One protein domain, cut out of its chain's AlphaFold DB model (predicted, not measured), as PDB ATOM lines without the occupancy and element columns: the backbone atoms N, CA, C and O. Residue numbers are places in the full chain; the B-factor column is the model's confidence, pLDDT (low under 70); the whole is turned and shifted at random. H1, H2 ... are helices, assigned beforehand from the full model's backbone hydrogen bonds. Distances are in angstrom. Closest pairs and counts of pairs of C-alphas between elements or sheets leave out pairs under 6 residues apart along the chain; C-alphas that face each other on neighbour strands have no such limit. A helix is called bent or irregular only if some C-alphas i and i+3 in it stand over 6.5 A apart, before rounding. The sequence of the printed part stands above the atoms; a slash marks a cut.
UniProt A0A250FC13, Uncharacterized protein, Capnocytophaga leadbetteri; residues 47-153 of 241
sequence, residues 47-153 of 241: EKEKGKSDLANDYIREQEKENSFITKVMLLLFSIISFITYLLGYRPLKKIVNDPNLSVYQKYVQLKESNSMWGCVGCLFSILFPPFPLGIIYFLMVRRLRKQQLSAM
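What this domain is: This is residues 47 to 153 of the 241 residues of an uncharacterized protein of Capnocytophaga leadbetteri (UniProt A0A250FC13). What shape is this? One long helix, H1, sticks out as an arm with residues 47 to 77, and three shorter helices, H2, H3 and H4, gather beside its other end as a small body. H2 and H3 fold back one after the other, and H4 turns again to run the same way as H1. What is it made of? The 107 printed residues hold four named helices, H1 to H4 in order, and no named strand: all helix, extended, with a radius of gyration of the C-alphas of 23.6 A and spans of 84 by 21 by 20 A.

Where its parts are: Where is the long helix? H1, residues 47 to 98, runs 75.5 A from C-alpha 47 at (-58.120, -26.618, -21.615). Where are the others? H2 is residues 104 to 113, 14.6 A; H3 is 116 to 128, 19.4 A, and only just irregular, with C-alphas 117 and 120 6.55 A apart. H4, residues 133 to 152, 28.3 A, ends at C-alpha 152 at (12.641, 1.727, -47.562).

How they stand to each other: What does H1 touch? H1, H2 and H4 form an up-and-down bundle, each running against the one before. With residues 93 to 97 alone H1 touches H2, a hairpin at a tilt of 35.2 degrees, only just steep; the closest C-alphas, Ile 96 and Lys 107, are 6.1 A apart. With residues 82 to 86 alone it touches H4, the closest C-alphas, Tyr 86 and Tyr 138, 7.1 A apart. Where is H3? It forms a hairpin with H4, closest at the C-alphas of Gly 122 and Gly 135, 5.8 A, and is only just apart from H1, at 8.1 A. Are the backbones regular in range? Every O i to N i+4 pair is within hydrogen-bond range in H2 and H4, 46 of 48 in H1 and 7 of 9 in H3.

The domain as a whole: How large is it? The two C-alphas farthest apart, Glu 47 and Ser 103, are 83.7 A apart. Is it continuous and sure? The printed part has no cut and its three links are tight; pLDDT is under 70 at residues 47 to 50, 52 and 114 to 135.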
ATOM      1  N   GLU A  47     -58.012 -27.844 -20.803       61.12
ATOM      2  CA  GLU A  47     -58.120 -26.618 -21.615       61.12
ATOM      3  C   GLU A  47     -57.502 -25.399 -20.915       61.12
ATOM      4  O   GLU A  47     -56.842 -24.572 -21.546       61.12
ATOM      5  N   LYS A  48     -57.672 -25.302 -19.590       66.38
ATOM      6  CA  LYS A  48     -57.108 -24.220 -18.776       66.38
ATOM      7  C   LYS A  48     -55.588 -24.318 -18.660       66.38
ATOM      8  O   LYS A  48     -54.919 -23.288 -18.606       66.38
ATOM      9  N   GLU A  49     -55.042 -25.526 -18.599       66.00
ATOM     10  CA  GLU A  49     -53.599 -25.753 -18.553       66.00
ATOM     11  C   GLU A  49     -52.948 -25.490 -19.917       66.00
ATOM     12  O   GLU A  49     -51.952 -24.771 -19.983       66.00
ATOM     13  N   LYS A  50     -53.596 -25.925 -21.006       67.50
ATOM     14  CA  LYS A  50     -53.175 -25.627 -22.382       67.50
ATOM     15  C   LYS A  50     -53.194 -24.124 -22.694       67.50
ATOM     16  O   LYS A  50     -52.231 -23.587 -23.231       67.50
ATOM     17  N   GLY A  51     -54.235 -23.407 -22.264       71.12
ATOM     18  CA  GLY A  51     -54.296 -21.948 -22.407       71.12
ATOM     19  C   GLY A  51     -53.199 -21.208 -21.627       71.12
ATOM     20  O   GLY A  51     -52.688 -20.191 -22.092       71.12
ATOM     21  N   LYS A  52     -52.783 -21.728 -20.461       67.44
ATOM     22  CA  LYS A  52     -51.652 -21.179 -19.694       67.44
ATOM     23  C   LYS A  52     -50.304 -21.482 -20.351       67.44
ATOM     24  O   LYS A  52     -49.435 -20.613 -20.335       67.44
ATOM     25  N   SER A  53     -50.122 -22.678 -20.918       70.12
ATOM     26  CA  SER A  53     -48.886 -23.036 -21.623       70.12
ATOM     27  C   SER A  53     -48.716 -22.254 -22.922       70.12
ATOM     28  O   SER A  53     -47.609 -21.819 -23.223       70.12
ATOM     29  N   ASP A  54     -49.802 -22.017 -23.661       74.25
ATOM     30  CA  ASP A  54     -49.765 -21.243 -24.905       74.25
ATOM     31  C   ASP A  54     -49.435 -19.765 -24.621       74.25
ATOM     32  O   ASP A  54     -48.552 -19.199 -25.262       74.25
ATOM     33  N   LEU A  55     -50.021 -19.182 -23.565       75.19
ATOM     34  CA  LEU A  55     -49.686 -17.832 -23.093       75.19
ATOM     35  C   LEU A  55     -48.218 -17.711 -22.638       75.19
ATOM     36  O   LEU A  55     -47.545 -16.728 -22.950       75.19
ATOM     37  N   ALA A  56     -47.703 -18.702 -21.903       73.50
ATOM     38  CA  ALA A  56     -46.309 -18.716 -21.458       73.50
ATOM     39  C   ALA A  56     -45.330 -18.847 -22.639       73.50
ATOM     40  O   ALA A  56     -44.301 -18.171 -22.666       73.50
ATOM     41  N   ASN A  57     -45.665 -19.669 -23.635       75.69
ATOM     42  CA  ASN A  57     -44.862 -19.840 -24.845       75.69
ATOM     43  C   ASN A  57     -44.844 -18.578 -25.718       75.69
ATOM     44  O   ASN A  57     -43.790 -18.227 -26.253       75.69
ATOM     45  N   ASP A  58     -45.969 -17.871 -25.838       75.69
ATOM     46  CA  ASP A  58     -46.012 -16.598 -26.559       75.69
ATOM     47  C   ASP A  58     -45.218 -15.502 -25.829       75.69
ATOM     48  O   ASP A  58     -44.446 -14.793 -26.476       75.69
ATOM     49  N   TYR A  59     -45.272 -15.441 -24.491       74.81
ATOM     50  CA  TYR A  59     -44.442 -14.521 -23.698       74.81
ATOM     51  C   TYR A  59     -42.935 -14.776 -23.877       74.81
ATOM     52  O   TYR A  59     -42.158 -13.838 -24.075       74.81
ATOM     53  N   ILE A  60     -42.501 -16.042 -23.855       76.44
ATOM     54  CA  ILE A  60     -41.092 -16.406 -24.087       76.44
ATOM     55  C   ILE A  60     -40.662 -16.025 -25.511       76.44
ATOM     56  O   ILE A  60     -39.571 -15.487 -25.703       76.44
ATOM     57  N   ARG A  61     -41.529 -16.239 -26.510       75.25
ATOM     58  CA  ARG A  61     -41.263 -15.885 -27.912       75.25
ATOM     59  C   ARG A  61     -41.169 -14.371 -28.122       75.25
ATOM     60  O   ARG A  61     -40.360 -13.918 -28.935       75.25
ATOM     61  N   GLU A  62     -41.988 -13.583 -27.435       76.44
ATOM     62  CA  GLU A  62     -41.903 -12.119 -27.454       76.44
ATOM     63  C   GLU A  62     -40.608 -11.630 -26.800       76.44
ATOM     64  O   GLU A  62     -39.871 -10.864 -27.425       76.44
ATOM     65  N   GLN A  63     -40.249 -12.168 -25.630       75.50
ATOM     66  CA  GLN A  63     -38.969 -11.869 -24.985       75.50
ATOM     67  C   GLN A  63     -37.764 -12.244 -25.856       75.50
ATOM     68  O   GLN A  63     -36.804 -11.482 -25.944       75.50
ATOM     69  N   GLU A  64     -37.785 -13.397 -26.525       77.75
ATOM     70  CA  GLU A  64     -36.696 -13.803 -27.416       77.75
ATOM     71  C   GLU A  64     -36.557 -12.836 -28.599       77.75
ATOM     72  O   GLU A  64     -35.444 -12.440 -28.958       77.75
ATOM     73  N   LYS A  65     -37.677 -12.377 -29.172       75.62
ATOM     74  CA  LYS A  65     -37.672 -11.367 -30.240       75.62
ATOM     75  C   LYS A  65     -37.098 -10.039 -29.753       75.62
ATOM     76  O   LYS A  65     -36.231  -9.492 -30.440       75.62
ATOM     77  N   GLU A  66     -37.509  -9.551 -28.585       75.88
ATOM     78  CA  GLU A  66     -36.992  -8.312 -27.989       75.88
ATOM     79  C   GLU A  66     -35.498  -8.414 -27.657       75.88
ATOM     80  O   GLU A  66     -34.708  -7.564 -28.072       75.88
ATOM     81  N   ASN A  67     -35.077  -9.505 -27.014       76.38
ATOM     82  CA  ASN A  67     -33.675  -9.775 -26.706       76.38
ATOM     83  C   ASN A  67     -32.834  -9.895 -27.984       76.38
ATOM     84  O   ASN A  67     -31.721  -9.363 -28.052       76.38
ATOM     85  N   SER A  68     -33.370 -10.519 -29.040       79.75
ATOM     86  CA  SER A  68     -32.705 -10.591 -30.345       79.75
ATOM     87  C   SER A  68     -32.570  -9.211 -30.995       79.75
ATOM     88  O   SER A  68     -31.540  -8.916 -31.605       79.75
ATOM     89  N   PHE A  69     -33.572  -8.339 -30.843       81.88
ATOM     90  CA  PHE A  69     -33.551  -6.979 -31.369       81.88
ATOM     91  C   PHE A  69     -32.531  -6.114 -30.624       81.88
ATOM     92  O   PHE A  69     -31.670  -5.505 -31.261       81.88
ATOM     93  N   ILE A  70     -32.550  -6.131 -29.290       82.25
ATOM     94  CA  ILE A  70     -31.587  -5.413 -28.442       82.25
ATOM     95  C   ILE A  70     -30.161  -5.882 -28.747       82.25
ATOM     96  O   ILE A  70     -29.268  -5.058 -28.950       82.25
ATOM     97  N   THR A  71     -29.950  -7.194 -28.869       81.94
ATOM     98  CA  THR A  71     -28.643  -7.767 -29.220       81.94
ATOM     99  C   THR A  71     -28.167  -7.277 -30.590       81.94
ATOM    100  O   THR A  71     -27.017  -6.855 -30.730       81.94
ATOM    101  N   LYS A  72     -29.045  -7.255 -31.603       81.06
ATOM    102  CA  LYS A  72     -28.719  -6.739 -32.945       81.06
ATOM    103  C   LYS A  72     -28.365  -5.251 -32.922       81.06
ATOM    104  O   LYS A  72     -27.386  -4.854 -33.555       81.06
ATOM    105  N   VAL A  73     -29.113  -4.435 -32.179       83.94
ATOM    106  CA  VAL A  73     -28.840  -2.996 -32.032       83.94
ATOM    107  C   VAL A  73     -27.500  -2.766 -31.333       83.94
ATOM    108  O   VAL A  73     -26.691  -1.973 -31.813       83.94
ATOM    109  N   MET A  74     -27.210  -3.501 -30.257       79.50
ATOM    110  CA  MET A  74     -25.928  -3.405 -29.556       79.50
ATOM    111  C   MET A  74     -24.754  -3.779 -30.465       79.50
ATOM    112  O   MET A  74     -23.787  -3.023 -30.549       79.50
ATOM    113  N   LEU A  75     -24.849  -4.881 -31.216       81.19
ATOM    114  CA  LEU A  75     -23.819  -5.272 -32.188       81.19
ATOM    115  C   LEU A  75     -23.591  -4.195 -33.261       81.19
ATOM    116  O   LEU A  75     -22.445  -3.904 -33.615       81.19
ATOM    117  N   LEU A  76     -24.664  -3.566 -33.748       80.38
ATOM    118  CA  LEU A  76     -24.581  -2.481 -34.724       80.38
ATOM    119  C   LEU A  76     -23.892  -1.239 -34.136       80.38
ATOM    120  O   LEU A  76     -23.001  -0.673 -34.773       80.38
ATOM    121  N   LEU A  77     -24.224  -0.854 -32.902       82.00
ATOM    122  CA  LEU A  77     -23.574   0.258 -32.201       82.00
ATOM    123  C   LEU A  77     -22.082  -0.016 -31.959       82.00
ATOM    124  O   LEU A  77     -21.243   0.833 -32.268       82.00
ATOM    125  N   PHE A  78     -21.726  -1.214 -31.491       76.88
ATOM    126  CA  PHE A  78     -20.327  -1.614 -31.316       76.88
ATOM    127  C   PHE A  78     -19.548  -1.612 -32.638       76.88
ATOM    128  O   PHE A  78     -18.383  -1.201 -32.668       76.88
ATOM    129  N   SER A  79     -20.182  -2.024 -33.741       77.50
ATOM    130  CA  SER A  79     -19.596  -1.964 -35.085       77.50
ATOM    131  C   SER A  79     -19.275  -0.522 -35.496       77.50
ATOM    132  O   SER A  79     -18.145  -0.227 -35.902       77.50
ATOM    133  N   ILE A  80     -20.218   0.408 -35.299       78.81
ATOM    134  CA  ILE A  80     -20.028   1.836 -35.598       78.81
ATOM    135  C   ILE A  80     -18.904   2.432 -34.744       78.81
ATOM    136  O   ILE A  80     -17.998   3.072 -35.283       78.81
ATOM    137  N   ILE A  81     -18.909   2.196 -33.429       79.06
ATOM    138  CA  ILE A  81     -17.881   2.711 -32.509       79.06
ATOM    139  C   ILE A  81     -16.496   2.203 -32.912       79.06
ATOM    140  O   ILE A  81     -15.530   2.970 -32.960       79.06
ATOM    141  N   SER A  82     -16.389   0.924 -33.264       74.25
ATOM    142  CA  SER A  82     -15.121   0.326 -33.682       74.25
ATOM    143  C   SER A  82     -14.628   0.885 -35.014       74.25
ATOM    144  O   SER A  82     -13.432   1.134 -35.176       74.25
ATOM    145  N   PHE A  83     -15.538   1.155 -35.951       74.31
ATOM    146  CA  PHE A  83     -15.210   1.811 -37.211       74.31
ATOM    147  C   PHE A  83     -14.732   3.256 -37.005       74.31
ATOM    148  O   PHE A  83     -13.706   3.654 -37.561       74.31
ATOM    149  N   ILE A  84     -15.418   4.030 -36.159       76.19
ATOM    150  CA  ILE A  84     -15.018   5.400 -35.804       76.19
ATOM    151  C   ILE A  84     -13.641   5.393 -35.141       76.19
ATOM    152  O   ILE A  84     -12.763   6.162 -35.536       76.19
ATOM    153  N   THR A  85     -13.432   4.485 -34.189       74.00
ATOM    154  CA  THR A  85     -12.147   4.299 -33.512       74.00
ATOM    155  C   THR A  85     -11.063   4.019 -34.549       74.00
ATOM    156  O   THR A  85     -10.113   4.791 -34.646       74.00
ATOM    157  N   TYR A  86     -11.245   3.022 -35.420       73.69
ATOM    158  CA  TYR A  86     -10.316   2.706 -36.509       73.69
ATOM    159  C   TYR A  86      -9.971   3.923 -37.388       73.69
ATOM    160  O   TYR A  86      -8.795   4.159 -37.685       73.69
ATOM    161  N   LEU A  87     -10.961   4.735 -37.771       74.50
ATOM    162  CA  LEU A  87     -10.730   5.950 -38.557       74.50
ATOM    163  C   LEU A  87      -9.922   7.006 -37.791       74.50
ATOM    164  O   LEU A  87      -8.989   7.582 -38.363       74.50
ATOM    165  N   LEU A  88     -10.246   7.245 -36.517       74.19
ATOM    166  CA  LEU A  88      -9.507   8.157 -35.632       74.19
ATOM    167  C   LEU A  88      -8.047   7.724 -35.468       74.19
ATOM    168  O   LEU A  88      -7.159   8.567 -35.414       74.19
ATOM    169  N   GLY A  89      -7.795   6.420 -35.489       72.62
ATOM    170  CA  GLY A  89      -6.468   5.821 -35.488       72.62
ATOM    171  C   GLY A  89      -5.673   5.898 -36.765       72.62
ATOM    172  O   GLY A  89      -4.453   6.052 -36.760       72.62
ATOM    173  N   TYR A  90      -6.362   5.710 -37.884       73.75
ATOM    174  CA  TYR A  90      -5.739   5.625 -39.194       73.75
ATOM    175  C   TYR A  90      -5.382   7.004 -39.752       73.75
ATOM    176  O   TYR A  90      -4.323   7.180 -40.358       73.75
ATOM    177  N   ARG A  91      -6.238   8.009 -39.528       77.38
ATOM    178  CA  ARG A  91      -6.018   9.390 -39.986       77.38
ATOM    179  C   ARG A  91      -4.665   9.984 -39.559       77.38
ATOM    180  O   ARG A  91      -3.980  10.494 -40.446       77.38
ATOM    181  N   PRO A  92      -4.244   9.938 -38.279       75.19
ATOM    182  CA  PRO A  92      -2.956  10.496 -37.870       75.19
ATOM    183  C   PRO A  92      -1.785   9.740 -38.503       75.19
ATOM    184  O   PRO A  92      -0.851  10.371 -38.987       75.19
ATOM    185  N   LEU A  93      -1.866   8.409 -38.616       75.62
ATOM    186  CA  LEU A  93      -0.820   7.607 -39.260       75.62
ATOM    187  C   LEU A  93      -0.650   7.948 -40.734       75.62
ATOM    188  O   LEU A  93       0.471   8.097 -41.215       75.62
ATOM    189  N   LYS A  94      -1.768   8.101 -41.450       78.56
ATOM    190  CA  LYS A  94      -1.749   8.485 -42.860       78.56
ATOM    191  C   LYS A  94      -1.127   9.868 -43.051       78.56
ATOM    192  O   LYS A  94      -0.381  10.052 -44.006       78.56
ATOM    193  N   LYS A  95      -1.398  10.815 -42.144       80.25
ATOM    194  CA  LYS A  95      -0.775  12.147 -42.172       80.25
ATOM    195  C   LYS A  95       0.744  12.063 -41.999       80.25
ATOM    196  O   LYS A  95       1.452  12.631 -42.815       80.25
ATOM    197  N   ILE A  96       1.232  11.295 -41.019       80.00
ATOM    198  CA  ILE A  96       2.677  11.147 -40.755       80.00
ATOM    199  C   ILE A  96       3.400  10.490 -41.941       80.00
ATOM    200  O   ILE A  96       4.461  10.944 -42.360       80.00
ATOM    201  N   VAL A  97       2.831   9.426 -42.518       80.25
ATOM    202  CA  VAL A  97       3.451   8.719 -43.656       80.25
ATOM    203  C   VAL A  97       3.531   9.611 -44.900       80.25
ATOM    204  O   VAL A  97       4.544   9.594 -45.607       80.25
ATOM    205  N   ASN A  98       2.482  10.393 -45.153       82.06
ATOM    206  CA  ASN A  98       2.348  11.195 -46.367       82.06
ATOM    207  C   ASN A  98       3.019  12.572 -46.290       82.06
ATOM    208  O   ASN A  98       3.048  13.253 -47.308       82.06
ATOM    209  N   ASP A  99       3.535  12.996 -45.134       81.31
ATOM    210  CA  ASP A  99       4.183  14.304 -45.004       81.31
ATOM    211  C   ASP A  99       5.498  14.336 -45.810       81.31
ATOM    212  O   ASP A  99       6.403  13.546 -45.519       81.31
ATOM    213  N   PRO A 100       5.637  15.182 -46.847       80.94
ATOM    214  CA  PRO A 100       6.867  15.261 -47.630       80.94
ATOM    215  C   PRO A 100       8.010  15.965 -46.883       80.94
ATOM    216  O   PRO A 100       9.162  15.799 -47.268       80.94
ATOM    217  N   ASN A 101       7.716  16.725 -45.823       81.38
ATOM    218  CA  ASN A 101       8.715  17.524 -45.104       81.38
ATOM    219  C   ASN A 101       9.496  16.720 -44.056       81.38
ATOM    220  O   ASN A 101      10.460  17.223 -43.485       81.38
ATOM    221  N   LEU A 102       9.069  15.486 -43.781       81.44
ATOM    222  CA  LEU A 102       9.669  14.617 -42.776       81.44
ATOM    223  C   LEU A 102      10.654  13.624 -43.402       81.44
ATOM    224  O   LEU A 102      10.328  12.955 -44.389       81.44
ATOM    225  N   SER A 103      11.816  13.449 -42.766       82.81
ATOM    226  CA  SER A 103      12.770  12.400 -43.145       82.81
ATOM    227  C   SER A 103      12.173  11.000 -42.913       82.81
ATOM    228  O   SER A 103      11.263  10.809 -42.100       82.81
ATOM    229  N   VAL A 104      12.685   9.985 -43.616       82.88
ATOM    230  CA  VAL A 104      12.245   8.583 -43.440       82.88
ATOM    231  C   VAL A 104      12.451   8.115 -41.990       82.88
ATOM    232  O   VAL A 104      11.603   7.408 -41.437       82.88
ATOM    233  N   TYR A 105      13.534   8.572 -41.357       78.00
ATOM    234  CA  TYR A 105      13.846   8.323 -39.954       78.00
ATOM    235  C   TYR A 105      12.795   8.965 -39.032       78.00
ATOM    236  O   TYR A 105      12.135   8.243 -38.278       78.00
ATOM    237  N   GLN A 106      12.489  10.256 -39.214       81.94
ATOM    238  CA  GLN A 106      11.485  10.966 -38.411       81.94
ATOM    239  C   GLN A 106      10.099  10.332 -38.525       81.94
ATOM    240  O   GLN A 106       9.396  10.189 -37.521       81.94
ATOM    241  N   LYS A 107       9.702   9.892 -39.728       84.88
ATOM    242  CA  LYS A 107       8.429   9.176 -39.934       84.88
ATOM    243  C   LYS A 107       8.379   7.901 -39.114       84.88
ATOM    244  O   LYS A 107       7.378   7.642 -38.444       84.88
ATOM    245  N   TYR A 108       9.445   7.101 -39.142       79.88
ATOM    246  CA  TYR A 108       9.514   5.869 -38.363       79.88
ATOM    247  C   TYR A 108       9.376   6.153 -36.866       79.88
ATOM    248  O   TYR A 108       8.590   5.486 -36.181       79.88
ATOM    249  N   VAL A 109      10.093   7.160 -36.361       81.62
ATOM    250  CA  VAL A 109      10.063   7.481 -34.937       81.62
ATOM    251  C   VAL A 109       8.693   8.023 -34.509       81.62
ATOM    252  O   VAL A 109       8.117   7.530 -33.534       81.62
ATOM    253  N   GLN A 110       8.091   8.943 -35.271       80.50
ATOM    254  CA  GLN A 110       6.753   9.466 -34.970       80.50
ATOM    255  C   GLN A 110       5.659   8.386 -35.040       80.50
ATOM    256  O   GLN A 110       4.754   8.369 -34.204       80.50
ATOM    257  N   LEU A 111       5.749   7.429 -35.976       77.50
ATOM    258  CA  LEU A 111       4.842   6.268 -36.061       77.50
ATOM    259  C   LEU A 111       5.015   5.278 -34.899       77.50
ATOM    260  O   LEU A 111       4.122   4.471 -34.601       77.50
ATOM    261  N   LYS A 112       6.188   5.262 -34.267       76.44
ATOM    262  CA  LYS A 112       6.456   4.434 -33.092       76.44
ATOM    263  C   LYS A 112       5.886   5.082 -31.833       76.44
ATOM    264  O   LYS A 112       5.197   4.391 -31.084       76.44
ATOM    265  N   GLU A 113       6.076   6.390 -31.671       74.75
ATOM    266  CA  GLU A 113       5.634   7.133 -30.488       74.75
ATOM    267  C   GLU A 113       4.112   7.353 -30.453       74.75
ATOM    268  O   GLU A 113       3.461   7.009 -29.465       74.75
ATOM    269  N   SER A 114       3.517   7.826 -31.556       67.62
ATOM    270  CA  SER A 114       2.063   8.087 -31.653       67.62
ATOM    271  C   SER A 114       1.210   6.852 -31.349       67.62
ATOM    272  O   SER A 114       0.147   6.945 -30.739       67.62
ATOM    273  N   ASN A 115       1.720   5.674 -31.694       62.72
ATOM    274  CA  ASN A 115       1.037   4.405 -31.474       62.72
ATOM    275  C   ASN A 115       1.328   3.755 -30.122       62.72
ATOM    276  O   ASN A 115       0.627   2.811 -29.766       62.72
ATOM    277  N   SER A 116       2.313   4.224 -29.348       56.03
ATOM    278  CA  SER A 116       2.543   3.676 -28.003       56.03
ATOM    279  C   SER A 116       1.351   3.937 -27.078       56.03
ATOM    280  O   SER A 116       1.082   3.131 -26.193       56.03
ATOM    281  N   MET A 117       0.606   5.028 -27.292       53.12
ATOM    282  CA  MET A 117      -0.596   5.344 -26.507       53.12
ATOM    283  C   MET A 117      -1.796   4.459 -26.869       53.12
ATOM    284  O   MET A 117      -2.676   4.241 -26.045       53.12
ATOM    285  N   TRP A 118      -1.825   3.924 -28.087       51.38
ATOM    286  CA  TRP A 118      -2.986   3.221 -28.631       51.38
ATOM    287  C   TRP A 118      -2.780   1.707 -28.760       51.38
ATOM    288  O   TRP A 118      -3.748   0.958 -28.829       51.38
ATOM    289  N   GLY A 119      -1.529   1.235 -28.706       55.47
ATOM    290  CA  GLY A 119      -1.191  -0.188 -28.671       55.47
ATOM    291  C   GLY A 119      -1.641  -0.892 -27.387       55.47
ATOM    292  O   GLY A 119      -2.178  -1.989 -27.470       55.47
ATOM    293  N   CYS A 120      -1.495  -0.267 -26.211       53.25
ATOM    294  CA  CYS A 120      -1.965  -0.865 -24.951       53.25
ATOM    295  C   CYS A 120      -3.493  -0.881 -24.850       53.25
ATOM    296  O   CYS A 120      -4.067  -1.880 -24.434       53.25
ATOM    297  N   VAL A 121      -4.154   0.194 -25.284       54.44
ATOM    298  CA  VAL A 121      -5.619   0.283 -25.276       54.44
ATOM    299  C   VAL A 121      -6.206  -0.689 -26.306       54.44
ATOM    300  O   VAL A 121      -7.050  -1.507 -25.964       54.44
ATOM    301  N   GLY A 122      -5.686  -0.705 -27.537       58.31
ATOM    302  CA  GLY A 122      -6.136  -1.618 -28.590       58.31
ATOM    303  C   GLY A 122      -5.939  -3.101 -28.259       58.31
ATOM    304  O   GLY A 122      -6.837  -3.893 -28.522       58.31
ATOM    305  N   CYS A 123      -4.816  -3.485 -27.638       54.66
ATOM    306  CA  CYS A 123      -4.591  -4.877 -27.234       54.66
ATOM    307  C   CYS A 123      -5.523  -5.323 -26.097       54.66
ATOM    308  O   CYS A 123      -6.037  -6.435 -26.151       54.66
ATOM    309  N   LEU A 124      -5.772  -4.471 -25.094       54.31
ATOM    310  CA  LEU A 124      -6.666  -4.815 -23.981       54.31
ATOM    311  C   LEU A 124      -8.125  -4.950 -24.441       54.31
ATOM    312  O   LEU A 124      -8.804  -5.899 -24.052       54.31
ATOM    313  N   PHE A 125      -8.583  -4.072 -25.341       55.72
ATOM    314  CA  PHE A 125      -9.921  -4.179 -25.931       55.72
ATOM    315  C   PHE A 125     -10.080  -5.409 -26.840       55.72
ATOM    316  O   PHE A 125     -11.156  -5.999 -26.868       55.72
ATOM    317  N   SER A 126      -9.023  -5.845 -27.537       55.88
ATOM    318  CA  SER A 126      -9.059  -7.072 -28.354       55.88
ATOM    319  C   SER A 126      -9.102  -8.371 -27.541       55.88
ATOM    320  O   SER A 126      -9.562  -9.378 -28.068       55.88
ATOM    321  N   ILE A 127      -8.634  -8.373 -26.286       57.12
ATOM    322  CA  ILE A 127      -8.677  -9.560 -25.413       57.12
ATOM    323  C   ILE A 127     -10.045  -9.686 -24.736       57.12
ATOM    324  O   ILE A 127     -10.596 -10.779 -24.670       57.12
ATOM    325  N   LEU A 128     -10.600  -8.569 -24.251       58.88
ATOM    326  CA  LEU A 128     -11.874  -8.577 -23.526       58.88
ATOM    327  C   LEU A 128     -13.082  -8.798 -24.451       58.88
ATOM    328  O   LEU A 128     -14.094  -9.338 -24.021       58.88
ATOM    329  N   PHE A 129     -12.957  -8.426 -25.728       58.25
ATOM    330  CA  PHE A 129     -13.966  -8.674 -26.756       58.25
ATOM    331  C   PHE A 129     -13.345  -9.427 -27.950       58.25
ATOM    332  O   PHE A 129     -13.015  -8.813 -28.971       58.25
ATOM    333  N   PRO A 130     -13.258 -10.772 -27.864       54.84
ATOM    334  CA  PRO A 130     -12.752 -11.646 -28.924       54.84
ATOM    335  C   PRO A 130     -13.370 -11.465 -30.324       54.84
ATOM    336  O   PRO A 130     -12.647 -11.684 -31.299       54.84
ATOM    337  N   PRO A 131     -14.647 -11.049 -30.507       55.38
ATOM    338  CA  PRO A 131     -15.219 -10.950 -31.848       55.38
ATOM    339  C   PRO A 131     -14.803  -9.688 -32.617       55.38
ATOM    340  O   PRO A 131     -15.350  -9.458 -33.692       55.38
ATOM    341  N   PHE A 132     -13.868  -8.859 -32.126       61.94
ATOM    342  CA  PHE A 132     -13.443  -7.636 -32.823       61.94
ATOM    343  C   PHE A 132     -12.105  -7.784 -33.577       61.94
ATOM    344  O   PHE A 132     -11.052  -7.340 -33.105       61.94
ATOM    345  N   PRO A 133     -12.116  -8.303 -34.823       64.25
ATOM    346  CA  PRO A 133     -10.920  -8.435 -35.655       64.25
ATOM    347  C   PRO A 133     -10.327  -7.082 -36.075       64.25
ATOM    348  O   PRO A 133      -9.185  -7.020 -36.524       64.25
ATOM    349  N   LEU A 134     -11.065  -5.977 -35.915       67.31
ATOM    350  CA  LEU A 134     -10.619  -4.633 -36.292       67.31
ATOM    351  C   LEU A 134      -9.384  -4.169 -35.511       67.31
ATOM    352  O   LEU A 134      -8.490  -3.563 -36.106       67.31
ATOM    353  N   GLY A 135      -9.292  -4.490 -34.216       69.12
ATOM    354  CA  GLY A 135      -8.118  -4.159 -33.400       69.12
ATOM    355  C   GLY A 135      -6.865  -4.898 -33.879       69.12
ATOM    356  O   GLY A 135      -5.814  -4.289 -34.093       69.12
ATOM    357  N   ILE A 136      -7.010  -6.195 -34.169       71.88
ATOM    358  CA  ILE A 136      -5.940  -7.044 -34.713       71.88
ATOM    359  C   ILE A 136      -5.521  -6.557 -36.107       71.88
ATOM    360  O   ILE A 136      -4.329  -6.403 -36.377       71.88
ATOM    361  N   ILE A 137      -6.476  -6.253 -36.992       74.88
ATOM    362  CA  ILE A 137      -6.202  -5.726 -38.338       74.88
ATOM    363  C   ILE A 137      -5.452  -4.394 -38.252       74.88
ATOM    364  O   ILE A 137      -4.459  -4.210 -38.962       74.88
ATOM    365  N   TYR A 138      -5.873  -3.484 -37.369       73.69
ATOM    366  CA  TYR A 138      -5.182  -2.216 -37.144       73.69
ATOM    367  C   TYR A 138      -3.738  -2.441 -36.676       73.69
ATOM    368  O   TYR A 138      -2.802  -1.888 -37.262       73.69
ATOM    369  N   PHE A 139      -3.537  -3.312 -35.684       74.31
ATOM    370  CA  PHE A 139      -2.210  -3.663 -35.179       74.31
ATOM    371  C   PHE A 139      -1.306  -4.241 -36.280       74.31
ATOM    372  O   PHE A 139      -0.163  -3.805 -36.454       74.31
ATOM    373  N   LEU A 140      -1.822  -5.183 -37.076       76.50
ATOM    374  CA  LEU A 140      -1.094  -5.779 -38.197       76.50
ATOM    375  C   LEU A 140      -0.772  -4.749 -39.285       76.50
ATOM    376  O   LEU A 140       0.346  -4.744 -39.807       76.50
ATOM    377  N   MET A 141      -1.708  -3.855 -39.610       76.50
ATOM    378  CA  MET A 141      -1.500  -2.787 -40.589       76.50
ATOM    379  C   MET A 141      -0.396  -1.825 -40.132       76.50
ATOM    380  O   MET A 141       0.525  -1.540 -40.898       76.50
ATOM    381  N   VAL A 142      -0.425  -1.378 -38.875       76.25
ATOM    382  CA  VAL A 142       0.630  -0.540 -38.282       76.25
ATOM    383  C   VAL A 142       1.984  -1.237 -38.340       76.25
ATOM    384  O   VAL A 142       2.985  -0.639 -38.745       76.25
ATOM    385  N   ARG A 143       2.029  -2.515 -37.950       79.81
ATOM    386  CA  ARG A 143       3.260  -3.309 -37.976       79.81
ATOM    387  C   ARG A 143       3.815  -3.418 -39.396       79.81
ATOM    388  O   ARG A 143       5.028  -3.310 -39.573       79.81
ATOM    389  N   ARG A 144       2.949  -3.586 -40.401       81.44
ATOM    390  CA  ARG A 144       3.336  -3.582 -41.821       81.44
ATOM    391  C   ARG A 144       3.890  -2.230 -42.261       81.44
ATOM    392  O   ARG A 144       4.962  -2.217 -42.850       81.44
ATOM    393  N   LEU A 145       3.235  -1.116 -41.926       78.62
ATOM    394  CA  LEU A 145       3.713   0.227 -42.283       78.62
ATOM    395  C   LEU A 145       5.102   0.515 -41.703       78.62
ATOM    396  O   LEU A 145       5.983   0.980 -42.418       78.62
ATOM    397  N   ARG A 146       5.338   0.174 -40.431       78.81
ATOM    398  CA  ARG A 146       6.665   0.334 -39.812       78.81
ATOM    399  C   ARG A 146       7.729  -0.501 -40.506       78.81
ATOM    400  O   ARG A 146       8.820  -0.001 -40.744       78.81
ATOM    401  N   LYS A 147       7.413  -1.760 -40.830       80.19
ATOM    402  CA  LYS A 147       8.322  -2.626 -41.588       80.19
ATOM    403  C   LYS A 147       8.608  -2.050 -42.971       80.19
ATOM    404  O   LYS A 147       9.756  -2.055 -43.366       80.19
ATOM    405  N   GLN A 148       7.609  -1.511 -43.665       81.12
ATOM    406  CA  GLN A 148       7.801  -0.871 -44.970       81.12
ATOM    407  C   GLN A 148       8.707   0.363 -44.884       81.12
ATOM    408  O   GLN A 148       9.602   0.494 -45.708       81.12
ATOM    409  N   GLN A 149       8.517   1.228 -43.882       79.56
ATOM    410  CA  GLN A 149       9.380   2.400 -43.665       79.56
ATOM    411  C   GLN A 149      10.818   1.986 -43.342       79.56
ATOM    412  O   GLN A 149      11.758   2.497 -43.942       79.56
ATOM    413  N   LEU A 150      10.980   1.000 -42.456       79.00
ATOM    414  CA  LEU A 150      12.281   0.412 -42.156       79.00
ATOM    415  C   LEU A 150      12.888  -0.209 -43.426       79.00
ATOM    416  O   LEU A 150      14.050  -0.035 -43.722       79.00
ATOM    417  N   SER A 151      12.110  -0.885 -44.257       73.94
ATOM    418  CA  SER A 151      12.638  -1.495 -45.475       73.94
ATOM    419  C   SER A 151      13.035  -0.498 -46.567       73.94
ATOM    420  O   SER A 151      13.923  -0.783 -47.372       73.94
ATOM    421  N   ALA A 152      12.383   0.663 -46.599       78.44
ATOM    422  CA  ALA A 152      12.641   1.727 -47.562       78.44
ATOM    423  C   ALA A 152      13.789   2.663 -47.149       78.44
ATOM    424  O   ALA A 152      14.267   3.423 -47.991       78.44
ATOM    425  N   MET A 153      14.231   2.622 -45.889       79.06
ATOM    426  CA  MET A 153      15.350   3.439 -45.422       79.06
ATOM    427  C   MET A 153      16.647   3.038 -46.141       79.06
ATOM    428  O   MET A 153      16.932   1.853 -46.350       79.06
TER     429      MET A 153